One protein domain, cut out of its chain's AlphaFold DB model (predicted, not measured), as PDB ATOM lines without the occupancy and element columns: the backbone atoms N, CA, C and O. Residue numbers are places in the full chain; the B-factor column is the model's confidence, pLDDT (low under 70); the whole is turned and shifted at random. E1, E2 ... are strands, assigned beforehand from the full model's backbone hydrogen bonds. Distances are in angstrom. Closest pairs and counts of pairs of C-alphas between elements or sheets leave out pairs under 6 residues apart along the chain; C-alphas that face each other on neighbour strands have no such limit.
ATOM      1  N   PHE A   8     -24.591  22.331  42.051       81.88
ATOM      2  CA  PHE A   8     -23.535  21.856  41.165       81.88
ATOM      3  C   PHE A   8     -22.756  23.036  40.602       81.88
ATOM      4  O   PHE A   8     -23.224  24.177  40.616       81.88
ATOM      5  N   SER A   9     -21.565  22.751  40.102       81.00
ATOM      6  CA  SER A   9     -20.745  23.726  39.409       81.00
ATOM      7  C   SER A   9     -20.279  23.195  38.068       81.00
ATOM      8  O   SER A   9     -20.264  21.990  37.814       81.00
ATOM      9  N   PHE A  10     -19.938  24.122  37.185       77.75
ATOM     10  CA  PHE A  10     -19.281  23.817  35.930       77.75
ATOM     11  C   PHE A  10     -18.381  24.982  35.543       77.75
ATOM     12  O   PHE A  10     -18.653  26.141  35.875       77.75
ATOM     13  N   THR A  11     -17.318  24.677  34.812       80.38
ATOM     14  CA  THR A  11     -16.412  25.710  34.328       80.38
ATOM     15  C   THR A  11     -16.900  26.276  33.006       80.38
ATOM     16  O   THR A  11     -17.332  25.534  32.121       80.38
ATOM     17  N   VAL A  12     -16.836  27.600  32.865       79.81
ATOM     18  CA  VAL A  12     -17.219  28.291  31.635       79.81
ATOM     19  C   VAL A  12     -16.301  27.824  30.498       79.81
ATOM     20  O   VAL A  12     -15.086  28.031  30.582       79.81
ATOM     21  N   PRO A  13     -16.841  27.207  29.432       72.50
ATOM     22  CA  PRO A  13     -16.041  26.781  28.292       72.50
ATOM     23  C   PRO A  13     -15.555  27.992  27.473       72.50
ATOM     24  O   PRO A  13     -16.147  29.072  27.561       72.50
ATOM     25  N   PRO A  14     -14.524  27.831  26.622       74.12
ATOM     26  CA  PRO A  14     -14.113  28.856  25.664       74.12
ATOM     27  C   PRO A  14     -15.263  29.252  24.721       74.12
ATOM     28  O   PRO A  14     -15.621  28.511  23.797       74.12
ATOM     29  N   CYS A  15     -15.850  30.423  24.971       74.25
ATOM     30  CA  CYS A  15     -17.002  30.967  24.257       74.25
ATOM     31  C   CYS A  15     -16.882  32.493  24.087       74.25
ATOM     32  O   CYS A  15     -16.159  33.161  24.827       74.25
ATOM     33  N   GLY A  16     -17.572  33.047  23.085       66.00
ATOM     34  CA  GLY A  16     -17.561  34.484  22.802       66.00
ATOM     35  C   GLY A  16     -18.331  35.329  23.835       66.00
ATOM     36  O   GLY A  16     -19.153  34.807  24.595       66.00
ATOM     37  N   PRO A  17     -18.123  36.660  23.858       61.00
ATOM     38  CA  PRO A  17     -18.858  37.554  24.750       61.00
ATOM     39  C   PRO A  17     -20.375  37.464  24.498       61.00
ATOM     40  O   PRO A  17     -20.821  37.488  23.354       61.00
ATOM     41  N   LYS A  18     -21.172  37.404  25.579       67.56
ATOM     42  CA  LYS A  18     -22.648  37.233  25.576       67.56
ATOM     43  C   LYS A  18     -23.161  35.851  25.127       67.56
ATOM     44  O   LYS A  18     -24.347  35.725  24.809       67.56
ATOM     45  N   ALA A  19     -22.315  34.819  25.123       75.38
ATOM     46  CA  ALA A  19     -22.760  33.449  24.872       75.38
ATOM     47  C   ALA A  19     -23.842  32.999  25.875       75.38
ATOM     48  O   ALA A  19     -23.901  33.459  27.017       75.38
ATOM     49  N   LYS A  20     -24.715  32.082  25.448       83.31
ATOM     50  CA  LYS A  20     -25.662  31.395  26.334       83.31
ATOM     51  C   LYS A  20     -25.164  29.974  26.541       83.31
ATOM     52  O   LYS A  20     -25.198  29.177  25.610       83.31
ATOM     53  N   LEU A  21     -24.710  29.680  27.750       81.81
ATOM     54  CA  LEU A  21     -24.189  28.375  28.128       81.81
ATOM     55  C   LEU A  21     -25.356  27.407  28.304       81.81
ATOM     56  O   LEU A  21     -26.320  27.720  29.008       81.81
ATOM     57  N   ARG A  22     -25.276  26.241  27.667       83.69
ATOM     58  CA  ARG A  22     -26.219  25.141  27.893       83.69
ATOM     59  C   ARG A  22     -25.556  24.082  28.757       83.69
ATOM     60  O   ARG A  22     -24.519  23.551  28.374       83.69
ATOM     61  N   VAL A  23     -26.152  23.789  29.908       83.38
ATOM     62  CA  VAL A  23     -25.639  22.799  30.864       83.38
ATOM     63  C   VAL A  23     -26.755  21.894  31.352       83.38
ATOM     64  O   VAL A  23     -27.884  22.342  31.538       83.38
ATOM     65  N   THR A  24     -26.438  20.625  31.579       80.88
ATOM     66  CA  THR A  24     -27.374  19.654  32.153       80.88
ATOM     67  C   THR A  24     -27.161  19.600  33.660       80.88
ATOM     68  O   THR A  24     -26.058  19.314  34.124       80.88
ATOM     69  N   ALA A  25     -28.201  19.908  34.428       79.81
ATOM     70  CA  ALA A  25     -28.178  19.816  35.880       79.81
ATOM     71  C   ALA A  25     -28.182  18.345  36.352       79.81
ATOM     72  O   ALA A  25     -28.625  17.467  35.608       79.81
ATOM     73  N   PRO A  26     -27.762  18.048  37.600       75.94
ATOM     74  CA  PRO A  26     -27.760  16.685  38.147       75.94
ATOM     75  C   PRO A  26     -29.134  16.003  38.189       75.94
ATOM     76  O   PRO A  26     -29.211  14.781  38.254       75.94
ATOM     77  N   ASP A  27     -30.221  16.779  38.153       76.44
ATOM     78  CA  ASP A  27     -31.595  16.275  38.058       76.44
ATOM     79  C   ASP A  27     -32.060  16.047  36.604       76.44
ATOM     80  O   ASP A  27     -33.238  15.788  36.363       76.44
ATOM     81  N   GLY A  28     -31.143  16.138  35.636       74.06
ATOM     82  CA  GLY A  28     -31.397  15.952  34.208       74.06
ATOM     83  C   GLY A  28     -31.978  17.179  33.504       74.06
ATOM     84  O   GLY A  28     -32.250  17.121  32.305       74.06
ATOM     85  N   ALA A  29     -32.175  18.302  34.205       76.62
ATOM     86  CA  ALA A  29     -32.743  19.501  33.602       76.62
ATOM     87  C   ALA A  29     -31.728  20.214  32.692       76.62
ATOM     88  O   ALA A  29     -30.629  20.562  33.122       76.62
ATOM     89  N   ALA A  30     -32.112  20.500  31.447       80.00
ATOM     90  CA  ALA A  30     -31.323  21.342  30.554       80.00
ATOM     91  C   ALA A  30     -31.503  22.823  30.925       80.00
ATOM     92  O   ALA A  30     -32.597  23.381  30.819       80.00
ATOM     93  N   LEU A  31     -30.423  23.471  31.357       82.56
ATOM     94  CA  LEU A  31     -30.392  24.878  31.734       82.56
ATOM     95  C   LEU A  31     -29.726  25.710  30.646       82.56
ATOM     96  O   LEU A  31     -28.699  25.325  30.095       82.56
ATOM     97  N   GLN A  32     -30.290  26.889  30.383       83.94
ATOM     98  CA  GLN A  32     -29.697  27.884  29.496       83.94
ATOM     99  C   GLN A  32     -29.343  29.131  30.303       83.94
ATOM    100  O   GLN A  32     -30.220  29.895  30.707       83.94
ATOM    101  N   ILE A  33     -28.050  29.331  30.533       81.56
ATOM    102  CA  ILE A  33     -27.518  30.370  31.408       81.56
ATOM    103  C   ILE A  33     -26.849  31.429  30.526       81.56
ATOM    104  O   ILE A  33     -25.865  31.120  29.854       81.56
ATOM    105  N   PRO A  34     -27.359  32.672  30.467       82.00
ATOM    106  CA  PRO A  34     -26.624  33.746  29.809       82.00
ATOM    107  C   PRO A  34     -25.299  33.958  30.545       82.00
ATOM    108  O   PRO A  34     -25.305  34.070  31.771       82.00
ATOM    109  N   LEU A  35     -24.183  34.004  29.813       79.00
ATOM    110  CA  LEU A  35     -22.866  34.240  30.397       79.00
ATOM    111  C   LEU A  35     -22.902  35.567  31.175       79.00
ATOM    112  O   LEU A  35     -23.141  36.616  30.561       79.00
ATOM    113  N   PRO A  36     -22.706  35.550  32.508       78.19
ATOM    114  CA  PRO A  36     -22.670  36.777  33.291       78.19
ATOM    115  C   PRO A  36     -21.573  37.703  32.762       78.19
ATOM    116  O   PRO A  36     -20.484  37.239  32.446       78.19
ATOM    117  N   GLN A  37     -21.810  39.017  32.720       72.75
ATOM    118  CA  GLN A  37     -20.810  39.988  32.233       72.75
ATOM    119  C   GLN A  37     -19.487  39.928  33.021       72.75
ATOM    120  O   GLN A  37     -18.439  40.326  32.524       72.75
ATOM    121  N   GLN A  38     -19.550  39.430  34.255       73.38
ATOM    122  CA  GLN A  38     -18.415  39.253  35.148       73.38
ATOM    123  C   GLN A  38     -17.731  37.890  34.994       73.38
ATOM    124  O   GLN A  38     -16.724  37.694  35.657       73.38
ATOM    125  N   ALA A  39     -18.246  36.957  34.190       74.06
ATOM    126  CA  ALA A  39     -17.675  35.626  33.995       74.06
ATOM    127  C   ALA A  39     -16.858  35.563  32.696       74.06
ATOM    128  O   ALA A  39     -17.306  36.040  31.652       74.06
ATOM    129  N   ALA A  40     -15.678  34.959  32.761       76.50
ATOM    130  CA  ALA A  40     -14.817  34.667  31.620       76.50
ATOM    131  C   ALA A  40     -14.678  33.146  31.433       76.50
ATOM    132  O   ALA A  40     -14.921  32.394  32.382       76.50
ATOM    133  N   PRO A  41     -14.282  32.668  30.237       76.62
ATOM    134  CA  PRO A  41     -13.834  31.290  30.070       76.62
ATOM    135  C   PRO A  41     -12.826  30.894  31.152       76.62
ATOM    136  O   PRO A  41     -11.880  31.627  31.424       76.62
ATOM    137  N   GLY A  42     -13.058  29.748  31.791       69.69
ATOM    138  CA  GLY A  42     -12.254  29.273  32.916       69.69
ATOM    139  C   GLY A  42     -12.748  29.652  34.315       69.69
ATOM    140  O   GLY A  42     -12.264  29.066  35.280       69.69
ATOM    141  N   ASP A  43     -13.730  30.550  34.446       80.19
ATOM    142  CA  ASP A  43     -14.418  30.785  35.722       80.19
ATOM    143  C   ASP A  43     -15.372  29.626  36.044       80.19
ATOM    144  O   ASP A  43     -16.020  29.071  35.155       80.19
ATOM    145  N   GLU A  44     -15.509  29.277  37.318       82.19
ATOM    146  CA  GLU A  44     -16.433  28.237  37.765       82.19
ATOM    147  C   GLU A  44     -17.756  28.867  38.229       82.19
ATOM    148  O   GLU A  44     -17.803  29.715  39.127       82.19
ATOM    149  N   LEU A  45     -18.857  28.477  37.582       85.25
ATOM    150  CA  LEU A  45     -20.205  28.926  37.922       85.25
ATOM    151  C   LEU A  45     -20.852  27.901  38.848       85.25
ATOM    152  O   LEU A  45     -21.075  26.761  38.450       85.25
ATOM    153  N   HIS A  46     -21.198  28.321  40.063       83.81
ATOM    154  CA  HIS A  46     -21.931  27.508  41.028       83.81
ATOM    155  C   HIS A  46     -23.416  27.852  40.980       83.81
ATOM    156  O   HIS A  46     -23.815  29.011  41.147       83.81
ATOM    157  N   LEU A  47     -24.246  26.833  40.782       88.38
ATOM    158  CA  LEU A  47     -25.695  26.943  40.786       88.38
ATOM    159  C   LEU A  47     -26.273  26.108  41.920       88.38
ATOM    160  O   LEU A  47     -25.819  24.997  42.178       88.38
ATOM    161  N   ALA A  48     -27.312  26.637  42.559       83.88
ATOM    162  CA  ALA A  48     -28.103  25.901  43.533       83.88
ATOM    163  C   ALA A  48     -29.589  26.043  43.220       83.88
ATOM    164  O   ALA A  48     -30.032  26.994  42.564       83.88
ATOM    165  N   LYS A  49     -30.359  25.063  43.677       82.44
ATOM    166  CA  LYS A  49     -31.810  25.053  43.552       82.44
ATOM    167  C   LYS A  49     -32.409  25.832  44.723       82.44
ATOM    168  O   LYS A  49     -32.333  25.376  45.857       82.44
ATOM    169  N   GLY A  50     -32.976  27.008  44.449       73.62
ATOM    170  CA  GLY A  50     -33.615  27.828  45.486       73.62
ATOM    171  C   GLY A  50     -34.944  27.234  45.970       73.62
ATOM    172  O   GLY A  50     -35.454  26.280  45.383       73.62
ATOM    173  N   GLU A  51     -35.568  27.854  46.976       69.25
ATOM    174  CA  GLU A  51     -36.837  27.398  47.589       69.25
ATOM    175  C   GLU A  51     -37.994  27.217  46.584       69.25
ATOM    176  O   GLU A  51     -38.899  26.414  46.794       69.25
ATOM    177  N   SER A  52     -37.942  27.917  45.446       71.44
ATOM    178  CA  SER A  52     -38.906  27.787  44.341       71.44
ATOM    179  C   SER A  52     -38.666  26.579  43.419       71.44
ATOM    180  O   SER A  52     -39.367  26.419  42.419       71.44
ATOM    181  N   GLY A  53     -37.653  25.752  43.696       72.06
ATOM    182  CA  GLY A  53     -37.277  24.608  42.866       72.06
ATOM    183  C   GLY A  53     -36.576  24.982  41.554       72.06
ATOM    184  O   GLY A  53     -36.374  24.110  40.712       72.06
ATOM    185  N   LYS A  54     -36.203  26.251  41.350       77.88
ATOM    186  CA  LYS A  54     -35.486  26.714  40.152       77.88
ATOM    187  C   LYS A  54     -33.985  26.811  40.406       77.88
ATOM    188  O   LYS A  54     -33.555  27.267  41.463       77.88
ATOM    189  N   TRP A  55     -33.208  26.418  39.402       78.44
ATOM    190  CA  TRP A  55     -31.759  26.576  39.389       78.44
ATOM    191  C   TRP A  55     -31.385  28.049  39.212       78.44
ATOM    192  O   TRP A  55     -31.811  28.691  38.251       78.44
ATOM    193  N   GLY A  56     -30.595  28.578  40.144       81.94
ATOM    194  CA  GLY A  56     -30.095  29.950  40.121       81.94
ATOM    195  C   GLY A  56     -28.587  29.999  40.333       81.94
ATOM    196  O   GLY A  56     -28.023  29.164  41.040       81.94
ATOM    197  N   LEU A  57     -27.933  30.985  39.717       81.75
ATOM    198  CA  LEU A  57     -26.522  31.275  39.960       81.75
ATOM    199  C   LEU A  57     -26.353  31.777  41.397       81.75
ATOM    200  O   LEU A  57     -26.972  32.767  41.778       81.75
ATOM    201  N   THR A  58     -25.513  31.101  42.176       83.12
ATOM    202  CA  THR A  58     -25.242  31.461  43.578       83.12
ATOM    203  C   THR A  58     -23.890  32.130  43.746       83.12
ATOM    204  O   THR A  58     -23.760  33.086  44.506       83.12
ATOM    205  N   ARG A  59     -22.875  31.649  43.022       80.94
ATOM    206  CA  ARG A  59     -21.505  32.145  43.128       80.94
ATOM    207  C   ARG A  59     -20.764  31.963  41.813       80.94
ATOM    208  O   ARG A  59     -20.890  30.937  41.154       80.94
ATOM    209  N   ILE A  60     -19.944  32.952  41.480       81.50
ATOM    210  CA  ILE A  60     -18.903  32.839  40.460       81.50
ATOM    211  C   ILE A  60     -17.585  32.701  41.212       81.50
ATOM    212  O   ILE A  60     -17.210  33.591  41.980       81.50
ATOM    213  N   VAL A  61     -16.903  31.577  41.041       79.62
ATOM    214  CA  VAL A  61     -15.525  31.412  41.490       79.62
ATOM    215  C   VAL A  61     -14.641  31.820  40.331       79.62
ATOM    216  O   VAL A  61     -14.580  31.148  39.305       79.62
ATOM    217  N   LYS A  62     -13.971  32.962  40.498       76.31
ATOM    218  CA  LYS A  62     -12.870  33.334  39.618       76.31
ATOM    219  C   LYS A  62     -11.827  32.236  39.686       76.31
ATOM    220  O   LYS A  62     -11.455  31.861  40.797       76.31
TER     221      LYS A  62
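AT A GLANCE: This is residues 8 to 62 of the 270 residues of the protein "Hypothetical protein" of Alexandrium monilatum (UniProt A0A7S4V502). A three-strand sheet, E1, E4 and E5, and a two-strand hairpin, E2 and E3, make two layers partly face to face with their strands crossed, like a small barrel left open between E1 and E2 and between E3 and E5. The links 12 to 19 and 35 to 43 pass between the layers at one end, and the turn 50 to 54 reaches toward the opposite end. The printed part has 55 residues with five named strands, E1 to E5 in chain order, and no named helix; it is all strand, with 27 residues, under half, in named elements. The larger sheet has the order E1, E4, E5, and both sheets are antiparallel. The whole is compact, with a radius of gyration of the C-alphas of 10.8 A, and elongated, with spans of 30 by 19 by 15 A.

IN THESE COORDINATES: E1, residues 8 to 11, begins at C-alpha 8 (-23.535, 21.856, 41.165) and is 10.6 A long. E2, residues 20 to 24, measures 13.2 A, and E3, residues 30 to 34, 13.3 A. E4, residues 44 to 49, is 16.7 A long. E5, residues 55 to 61, runs 17.1 A to C-alpha 61 (-15.525, 31.412, 41.490).

HOW THE PARTS SIT: E1 and E4 are antiparallel at 157 degrees, with N 8 and O 47 2.9 A apart, within hydrogen-bond range. The hairpin E2 and E3 has N 21 and O 33 at 2.8 A. The hairpin E4 and E5 has N 61 and O 44 at 2.8 A. E1 and E2 are only just apart, with closest C-alphas at 8.2 A. The closest C-alphas of E3 and E5, Leu 31 and Trp 55, are 8.0 A apart.

THE WHOLE: The C-alphas of Gly 16 and Glu 51, the two farthest apart, are 32.2 A apart. The printed part has no cut and no long link. Mean pLDDT of the printed part is 78.0; residues 16 to 18, 42 and 51 are under 70.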